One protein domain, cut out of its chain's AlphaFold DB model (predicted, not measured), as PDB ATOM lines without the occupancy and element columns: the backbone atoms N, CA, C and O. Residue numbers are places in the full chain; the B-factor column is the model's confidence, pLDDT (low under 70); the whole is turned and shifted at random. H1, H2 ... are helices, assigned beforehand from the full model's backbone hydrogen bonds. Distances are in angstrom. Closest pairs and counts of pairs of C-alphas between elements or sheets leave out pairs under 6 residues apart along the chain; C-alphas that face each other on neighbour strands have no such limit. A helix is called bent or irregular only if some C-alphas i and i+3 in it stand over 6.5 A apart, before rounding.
ATOM      1  N   ALA A  29       9.508  67.324  28.890       97.31
ATOM      2  CA  ALA A  29       8.223  67.993  28.926       97.31
ATOM      3  C   ALA A  29       7.471  67.779  27.602       97.31
ATOM      4  O   ALA A  29       8.052  67.575  26.533       97.31
ATOM      5  N   ALA A  30       6.138  67.843  27.652       96.31
ATOM      6  CA  ALA A  30       5.313  67.667  26.456       96.31
ATOM      7  C   ALA A  30       5.648  68.700  25.362       96.31
ATOM      8  O   ALA A  30       5.653  68.365  24.179       96.31
ATOM      9  N   THR A  31       5.975  69.925  25.772       97.06
ATOM     10  CA  THR A  31       6.390  71.023  24.891       97.06
ATOM     11  C   THR A  31       7.722  70.741  24.202       97.06
ATOM     12  O   THR A  31       7.843  70.968  23.004       97.06
ATOM     13  N   GLU A  32       8.700  70.188  24.920       95.44
ATOM     14  CA  GLU A  32      10.012  69.830  24.370       95.44
ATOM     15  C   GLU A  32       9.883  68.719  23.328       95.44
ATOM     16  O   GLU A  32      10.426  68.830  22.229       95.44
ATOM     17  N   ARG A  33       9.088  67.680  23.619       95.00
ATOM     18  CA  ARG A  33       8.813  66.608  22.649       95.00
ATOM     19  C   ARG A  33       8.138  67.137  21.384       95.00
ATOM     20  O   ARG A  33       8.502  66.718  20.287       95.00
ATOM     21  N   ALA A  34       7.178  68.051  21.529       95.38
ATOM     22  CA  ALA A  34       6.513  68.674  20.388       95.38
ATOM     23  C   ALA A  34       7.501  69.498  19.549       95.38
ATOM     24  O   ALA A  34       7.568  69.313  18.336       95.38
ATOM     25  N   ALA A  35       8.335  70.318  20.193       95.31
ATOM     26  CA  ALA A  35       9.348  71.120  19.514       95.31
ATOM     27  C   ALA A  35      10.368  70.256  18.750       95.31
ATOM     28  O   ALA A  35      10.729  70.582  17.618       95.31
ATOM     29  N   ILE A  36      10.808  69.133  19.328       95.00
ATOM     30  CA  ILE A  36      11.705  68.177  18.659       95.00
ATOM     31  C   ILE A  36      11.025  67.574  17.427       95.00
ATOM     32  O   ILE A  36      11.624  67.543  16.352       95.00
ATOM     33  N   ALA A  37       9.775  67.124  17.562       94.50
ATOM     34  CA  ALA A  37       9.021  66.527  16.463       94.50
ATOM     35  C   ALA A  37       8.794  67.516  15.307       94.50
ATOM     36  O   ALA A  37       8.998  67.173  14.141       94.50
ATOM     37  N   GLU A  38       8.413  68.754  15.624       95.06
ATOM     38  CA  GLU A  38       8.231  69.820  14.637       95.06
ATOM     39  C   GLU A  38       9.545  70.166  13.935       95.06
ATOM     40  O   GLU A  38       9.591  70.223  12.704       95.06
ATOM     41  N   ALA A  39      10.634  70.334  14.689       93.94
ATOM     42  CA  ALA A  39      11.938  70.662  14.129       93.94
ATOM     43  C   ALA A  39      12.498  69.543  13.237       93.94
ATOM     44  O   ALA A  39      13.064  69.837  12.179       93.94
ATOM     45  N   ALA A  40      12.305  68.276  13.621       94.94
ATOM     46  CA  ALA A  40      12.679  67.123  12.806       94.94
ATOM     47  C   ALA A  40      11.938  67.144  11.459       94.94
ATOM     48  O   ALA A  40      12.571  67.077  10.404       94.94
ATOM     49  N   LYS A  41      10.613  67.350  11.486       93.56
ATOM     50  CA  LYS A  41       9.780  67.429  10.278       93.56
ATOM     51  C   LYS A  41      10.169  68.601   9.380       93.56
ATOM     52  O   LYS A  41      10.301  68.428   8.172       93.56
ATOM     53  N   LEU A  42      10.374  69.787   9.956       94.62
ATOM     54  CA  LEU A  42      10.758  70.991   9.210       94.62
ATOM     55  C   LEU A  42      12.095  70.829   8.480       94.62
ATOM     56  O   LEU A  42      12.287  71.405   7.415       94.62
ATOM     57  N   ARG A  43      13.016  70.047   9.049       91.19
ATOM     58  CA  ARG A  43      14.335  69.777   8.463       91.19
ATOM     59  C   ARG A  43      14.372  68.506   7.607       91.19
ATOM     60  O   ARG A  43      15.437  68.171   7.101       91.19
ATOM     61  N   GLY A  44      13.231  67.840   7.420       90.94
ATOM     62  CA  GLY A  44      13.092  66.679   6.541       90.94
ATOM     63  C   GLY A  44      13.680  65.379   7.094       90.94
ATOM     64  O   GLY A  44      14.022  64.506   6.303       90.94
ATOM     65  N   PHE A  45      13.816  65.242   8.415       91.31
ATOM     66  CA  PHE A  45      14.235  63.979   9.029       91.31
ATOM     67  C   PHE A  45      13.070  62.990   9.103       91.31
ATOM     68  O   PHE A  45      11.941  63.378   9.418       91.31
ATOM     69  N   GLU A  46      13.351  61.710   8.847       82.00
ATOM     70  CA  GLU A  46      12.365  60.627   8.961       82.00
ATOM     71  C   GLU A  46      12.142  60.208  10.421       82.00
ATOM     72  O   GLU A  46      11.024  59.855  10.800       82.00
ATOM     73  N   ASP A  47      13.185  60.300  11.252       87.50
ATOM     74  CA  ASP A  47      13.146  59.972  12.679       87.50
ATOM     75  C   ASP A  47      13.652  61.138  13.550       87.50
ATOM     76  O   ASP A  47      14.633  61.822  13.243       87.50
ATOM     77  N   GLN A  48      13.000  61.337  14.698       88.81
ATOM     78  CA  GLN A  48      13.437  62.279  15.730       88.81
ATOM     79  C   GLN A  48      14.817  61.898  16.282       88.81
ATOM     80  O   GLN A  48      15.607  62.783  16.610       88.81
ATOM     81  N   THR A  49      15.136  60.601  16.343       89.88
ATOM     82  CA  THR A  49      16.461  60.127  16.774       89.88
ATOM     83  C   THR A  49      17.559  60.628  15.842       89.88
ATOM     84  O   THR A  49      18.579  61.136  16.308       89.88
ATOM     85  N   GLU A  50      17.349  60.536  14.526       88.75
ATOM     86  CA  GLU A  50      18.306  61.022  13.527       88.75
ATOM     87  C   GLU A  50      18.510  62.528  13.641       88.75
ATOM     88  O   GLU A  50      19.645  63.008  13.607       88.75
ATOM     89  N   TYR A  51      17.419  63.266  13.852       93.12
ATOM     90  CA  TYR A  51      17.479  64.700  14.081       93.12
ATOM     91  C   TYR A  51      18.338  65.055  15.308       93.12
ATOM     92  O   TYR A  51      19.236  65.895  15.214       93.12
ATOM     93  N   ILE A  52      18.105  64.395  16.447       93.00
ATOM     94  CA  ILE A  52      18.862  64.637  17.683       93.00
ATOM     95  C   ILE A  52      20.342  64.282  17.486       93.00
ATOM     96  O   ILE A  52      21.217  65.066  17.853       93.00
ATOM     97  N   LEU A  53      20.643  63.143  16.859       91.50
ATOM     98  CA  LEU A  53      22.025  62.741  16.584       91.50
ATOM     99  C   LEU A  53      22.737  63.730  15.653       91.50
ATOM    100  O   LEU A  53      23.895  64.070  15.895       91.50
ATOM    101  N   ALA A  54      22.048  64.254  14.636       91.06
ATOM    102  CA  ALA A  54      22.605  65.270  13.747       91.06
ATOM    103  C   ALA A  54      22.987  66.555  14.501       91.06
ATOM    104  O   ALA A  54      24.029  67.147  14.212       91.06
ATOM    105  N   LEU A  55      22.188  66.971  15.493       91.88
ATOM    106  CA  LEU A  55      22.534  68.102  16.359       91.88
ATOM    107  C   LEU A  55      23.800  67.823  17.176       91.88
ATOM    108  O   LEU A  55      24.695  68.663  17.196       91.88
ATOM    109  N   VAL A  56      23.899  66.641  17.788       90.75
ATOM    110  CA  VAL A  56      25.066  66.245  18.594       90.75
ATOM    111  C   VAL A  56      26.338  66.198  17.745       90.75
ATOM    112  O   VAL A  56      27.386  66.687  18.165       90.75
ATOM    113  N   TYR A  57      26.270  65.647  16.530       88.94
ATOM    114  CA  TYR A  57      27.424  65.624  15.630       88.94
ATOM    115  C   TYR A  57      27.832  67.023  15.181       88.94
ATOM    116  O   TYR A  57      29.019  67.345  15.193       88.94
ATOM    117  N   LYS A  58      26.857  67.873  14.847       89.50
ATOM    118  CA  LYS A  58      27.126  69.262  14.479       89.50
ATOM    119  C   LYS A  58      27.805  70.017  15.621       89.50
ATOM    120  O   LYS A  58      28.788  70.709  15.375       89.50
ATOM    121  N   ASP A  59      27.311  69.867  16.846       87.38
ATOM    122  CA  ASP A  59      27.887  70.494  18.038       87.38
ATOM    123  C   ASP A  59      29.322  70.017  18.306       87.38
ATOM    124  O   ASP A  59      30.235  70.825  18.484       87.38
ATOM    125  N   ARG A  60      29.566  68.704  18.202       82.88
ATOM    126  CA  ARG A  60      30.910  68.119  18.296       82.88
ATOM    127  C   ARG A  60      31.869  68.698  17.250       82.88
ATOM    128  O   ARG A  60      33.025  68.983  17.570       82.88
ATOM    129  N   ASP A  61      31.426  68.827  16.004       80.94
ATOM    130  CA  ASP A  61      32.263  69.322  14.910       80.94
ATOM    131  C   ASP A  61      32.532  70.826  15.024       80.94
ATOM    132  O   ASP A  61      33.640  71.272  14.719       80.94
ATOM    133  N   MET A  62      31.558  71.602  15.506       76.00
ATOM    134  CA  MET A  62      31.738  73.023  15.819       76.00
ATOM    135  C   MET A  62      32.702  73.214  16.991       76.00
ATOM    136  O   MET A  62      33.685  73.936  16.849       76.00
ATOM    137  N   SER A  63      32.518  72.467  18.081       68.56
ATOM    138  CA  SER A  63      33.415  72.484  19.242       68.56
ATOM    139  C   SER A  63      34.864  72.169  18.858       68.56
ATOM    140  O   SER A  63      35.807  72.753  19.386       68.56
ATOM    141  N   ARG A  64      35.090  71.256  17.907       63.12
ATOM    142  CA  ARG A  64      36.442  70.956  17.399       63.12
ATOM    143  C   ARG A  64      37.053  72.095  16.589       63.12
ATOM    144  O   ARG A  64      38.269  72.232  16.607       63.12
ATOM    145  N   LYS A  65      36.237  72.877  15.879       59.22
ATOM    146  CA  LYS A  65      36.690  74.046  15.110       59.22
ATOM    147  C   LYS A  65      36.973  75.243  16.015       59.22
ATOM    148  O   LYS A  65      37.952  75.942  15.787       59.22
ATOM    149  N   GLU A  66      36.168  75.447  17.052       55.72
ATOM    150  CA  GLU A  66      36.365  76.530  18.025       55.72
ATOM    151  C   GLU A  66      37.605  76.293  18.903       55.72
ATOM    152  O   GLU A  66      38.363  77.222  19.174       55.72
ATOM    153  N   ASN A  67      37.913  75.033  19.233       53.47
ATOM    154  CA  ASN A  67      39.118  74.654  19.984       53.47
ATOM    155  C   ASN A  67      40.441  74.730  19.185       53.47
ATOM    156  O   ASN A  67      41.483  74.316  19.692       53.47
ATOM    157  N   VAL A  68      40.445  75.255  17.953       54.91
ATOM    158  CA  VAL A  68      41.687  75.485  17.182       54.91
ATOM    159  C   VAL A  68      42.425  76.756  17.649       54.91
ATOM    160  O   VAL A  68      43.581  76.969  17.290       54.91
ATOM    161  N   CYS A  69      41.805  77.562  18.516       54.59
ATOM    162  CA  CYS A  69      42.394  78.756  19.121       54.59
ATOM    163  C   CYS A  69      42.530  78.618  20.644       54.59
ATOM    164  O   CYS A  69      41.786  79.221  21.412       54.59
ATOM    165  N   THR A  70      43.499  77.827  21.102       50.72
ATOM    166  CA  THR A  70      43.936  77.842  22.502       50.72
ATOM    167  C   THR A  70      45.016  78.911  22.703       50.72
ATOM    168  O   THR A  70      46.165  78.736  22.302       50.72
ATOM    169  N   TYR A  71      44.667  80.028  23.352       52.25
ATOM    170  CA  TYR A  71      45.670  80.931  23.938       52.25
ATOM    171  C   TYR A  71      46.476  80.131  24.982       52.25
ATOM    172  O   TYR A  71      45.860  79.461  25.815       52.25
ATOM    173  N   PRO A  72      47.823  80.116  24.922       58.72
ATOM    174  CA  PRO A  72      48.683  81.276  24.677       58.72
ATOM    175  C   PRO A  72      49.419  81.274  23.326       58.72
ATOM    176  O   PRO A  72      50.232  82.163  23.077       58.72
ATOM    177  N   ASP A  73      49.167  80.292  22.460       60.31
ATOM    178  CA  ASP A  73      49.868  80.191  21.185       60.31
ATOM    179  C   ASP A  73      49.122  80.987  20.108       60.31
ATOM    180  O   ASP A  73      47.947  80.752  19.833       60.31
ATOM    181  N   CYS A  74      49.824  81.906  19.451       62.72
ATOM    182  CA  CYS A  74      49.278  82.776  18.412       62.72
ATOM    183  C   CYS A  74      49.036  82.012  17.096       62.72
ATOM    184  O   CYS A  74      49.777  82.152  16.123       62.72
ATOM    185  N   ARG A  75      48.035  81.126  17.100       64.62
ATOM    186  CA  ARG A  75      47.674  80.223  15.990       64.62
ATOM    187  C   ARG A  75      46.388  80.635  15.273       64.62
ATOM    188  O   ARG A  75      45.976  79.972  14.325       64.62
ATOM    189  N   CYS A  76      45.765  81.723  15.711       66.12
ATOM    190  CA  CYS A  76      44.510  82.208  15.162       66.12
ATOM    191  C   CYS A  76      44.753  83.060  13.907       66.12
ATOM    192  O   CYS A  76      45.572  83.978  13.958       66.12
ATOM    193  N   PRO A  77      44.015  82.836  12.804       63.84
ATOM    194  CA  PRO A  77      44.158  83.626  11.578       63.84
ATOM    195  C   PRO A  77      43.944  85.134  11.777       63.84
ATOM    196  O   PRO A  77      44.552  85.932  11.077       63.84
ATOM    197  N   PHE A  78      43.105  85.522  12.742       62.09
ATOM    198  CA  PHE A  78      42.809  86.923  13.063       62.09
ATOM    199  C   PHE A  78      43.945  87.630  13.819       62.09
ATOM    200  O   PHE A  78      44.075  88.847  13.726       62.09
ATOM    201  N   ASP A  79      44.781  86.871  14.534       64.94
ATOM    202  CA  ASP A  79      45.942  87.400  15.259       64.94
ATOM    203  C   ASP A  79      47.199  87.449  14.376       64.94
ATOM    204  O   ASP A  79      48.258  87.900  14.819       64.94
ATOM    205  N   MET A  80      47.111  86.980  13.126       65.88
ATOM    206  CA  MET A  80      48.205  86.998  12.163       65.88
ATOM    207  C   MET A  80      48.065  88.190  11.218       65.88
ATOM    208  O   MET A  80      47.038  88.390  10.576       65.88
ATOM    209  N   GLY A  81      49.134  88.976  11.094       68.75
ATOM    210  CA  GLY A  81      49.239  89.964  10.026       68.75
ATOM    211  C   GLY A  81      49.326  89.299   8.645       68.75
ATOM    212  O   GLY A  81      49.541  88.090   8.556       68.75
ATOM    213  N   PRO A  82      49.255  90.082   7.555       68.50
ATOM    214  CA  PRO A  82      49.424  89.572   6.188       68.50
ATOM    215  C   PRO A  82      50.763  88.840   5.969       68.50
ATOM    216  O   PRO A  82      50.872  88.004   5.080       68.50
ATOM    217  N   ASP A  83      51.750  89.090   6.834       71.12
ATOM    218  CA  ASP A  83      53.056  88.424   6.850       71.12
ATOM    219  C   ASP A  83      53.083  87.104   7.658       71.12
ATOM    220  O   ASP A  83      54.157  86.556   7.904       71.12
ATOM    221  N   GLY A  84      51.942  86.630   8.177       65.06
ATOM    222  CA  GLY A  84      51.853  85.437   9.034       65.06
ATOM    223  C   GLY A  84      52.459  85.612  10.435       65.06
ATOM    224  O   GLY A  84      52.677  84.637  11.152       65.06
ATOM    225  N   LYS A  85      52.767  86.852  10.838       67.06
ATOM    226  CA  LYS A  85      53.350  87.178  12.148       67.06
ATOM    227  C   LYS A  85      52.262  87.524  13.155       67.06
ATOM    228  O   LYS A  85      51.375  88.318  12.850       67.06
ATOM    229  N   CYS A  86      52.411  87.007  14.371       69.19
ATOM    230  CA  CYS A  86      51.550  87.334  15.502       69.19
ATOM    231  C   CYS A  86      51.519  88.847  15.797       69.19
ATOM    232  O   CYS A  86      52.571  89.499  15.867       69.19
TER     233      CYS A  86
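What this domain is: This is residues 29 to 86 of the 98 residues of an uncharacterized protein of Marinobacter algicola DG893 (UniProt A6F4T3). A short helix, H1, stands crosswise at one end of a longer helix, H2, like a lopsided T or L, and a tail with no named element, residues 67 to 86, folds back on itself beyond the other end of H2. Most of H2 is a bare shaft: residues 55 to 67, of which 55 to 66 belong to H2, stand free, and H2 with the tail makes the length. The printed part has 58 residues with two named helices, H1 then H2, and no named strand; the class is all helix, with 32 residues in named elements. The whole is extended, with a radius of gyration of the C-alphas of 18.8 A and spans of 53 by 22 by 15 A.

How they stand to each other: H1, residues 30 to 42, and H2, residues 48 to 66, are joined by a tight link of 5 residues. They touch, and the closest C-alphas are those of Ala 40 and Tyr 51, 5.5 A apart. H1 touches H2 with residues 36 to 40 alone, and H2 touches H1 with residues 48 to 51 alone. Their lines are about perpendicular, at 81 degrees. In H1 and H2 every O i to N i+4 pair is within hydrogen-bond range.

Where its parts are: H1 begins at C-alpha 30, (5.313, 67.667, 26.456), and measures 18.4 A from first to last C-alpha. H2 begins at C-alpha 48, (13.437, 62.279, 15.730), ends at C-alpha 66, (36.365, 76.530, 18.025), and measures 27.1 A. Neither helix is bent.

The domain as a whole: The C-alphas of Ala 30 and Asp 83 are the two farthest apart, at 55.6 A. The printed part has no cut. The mean pLDDT of the printed part is 79.2, and residues 63 to 82 and 84 to 86 are under 70.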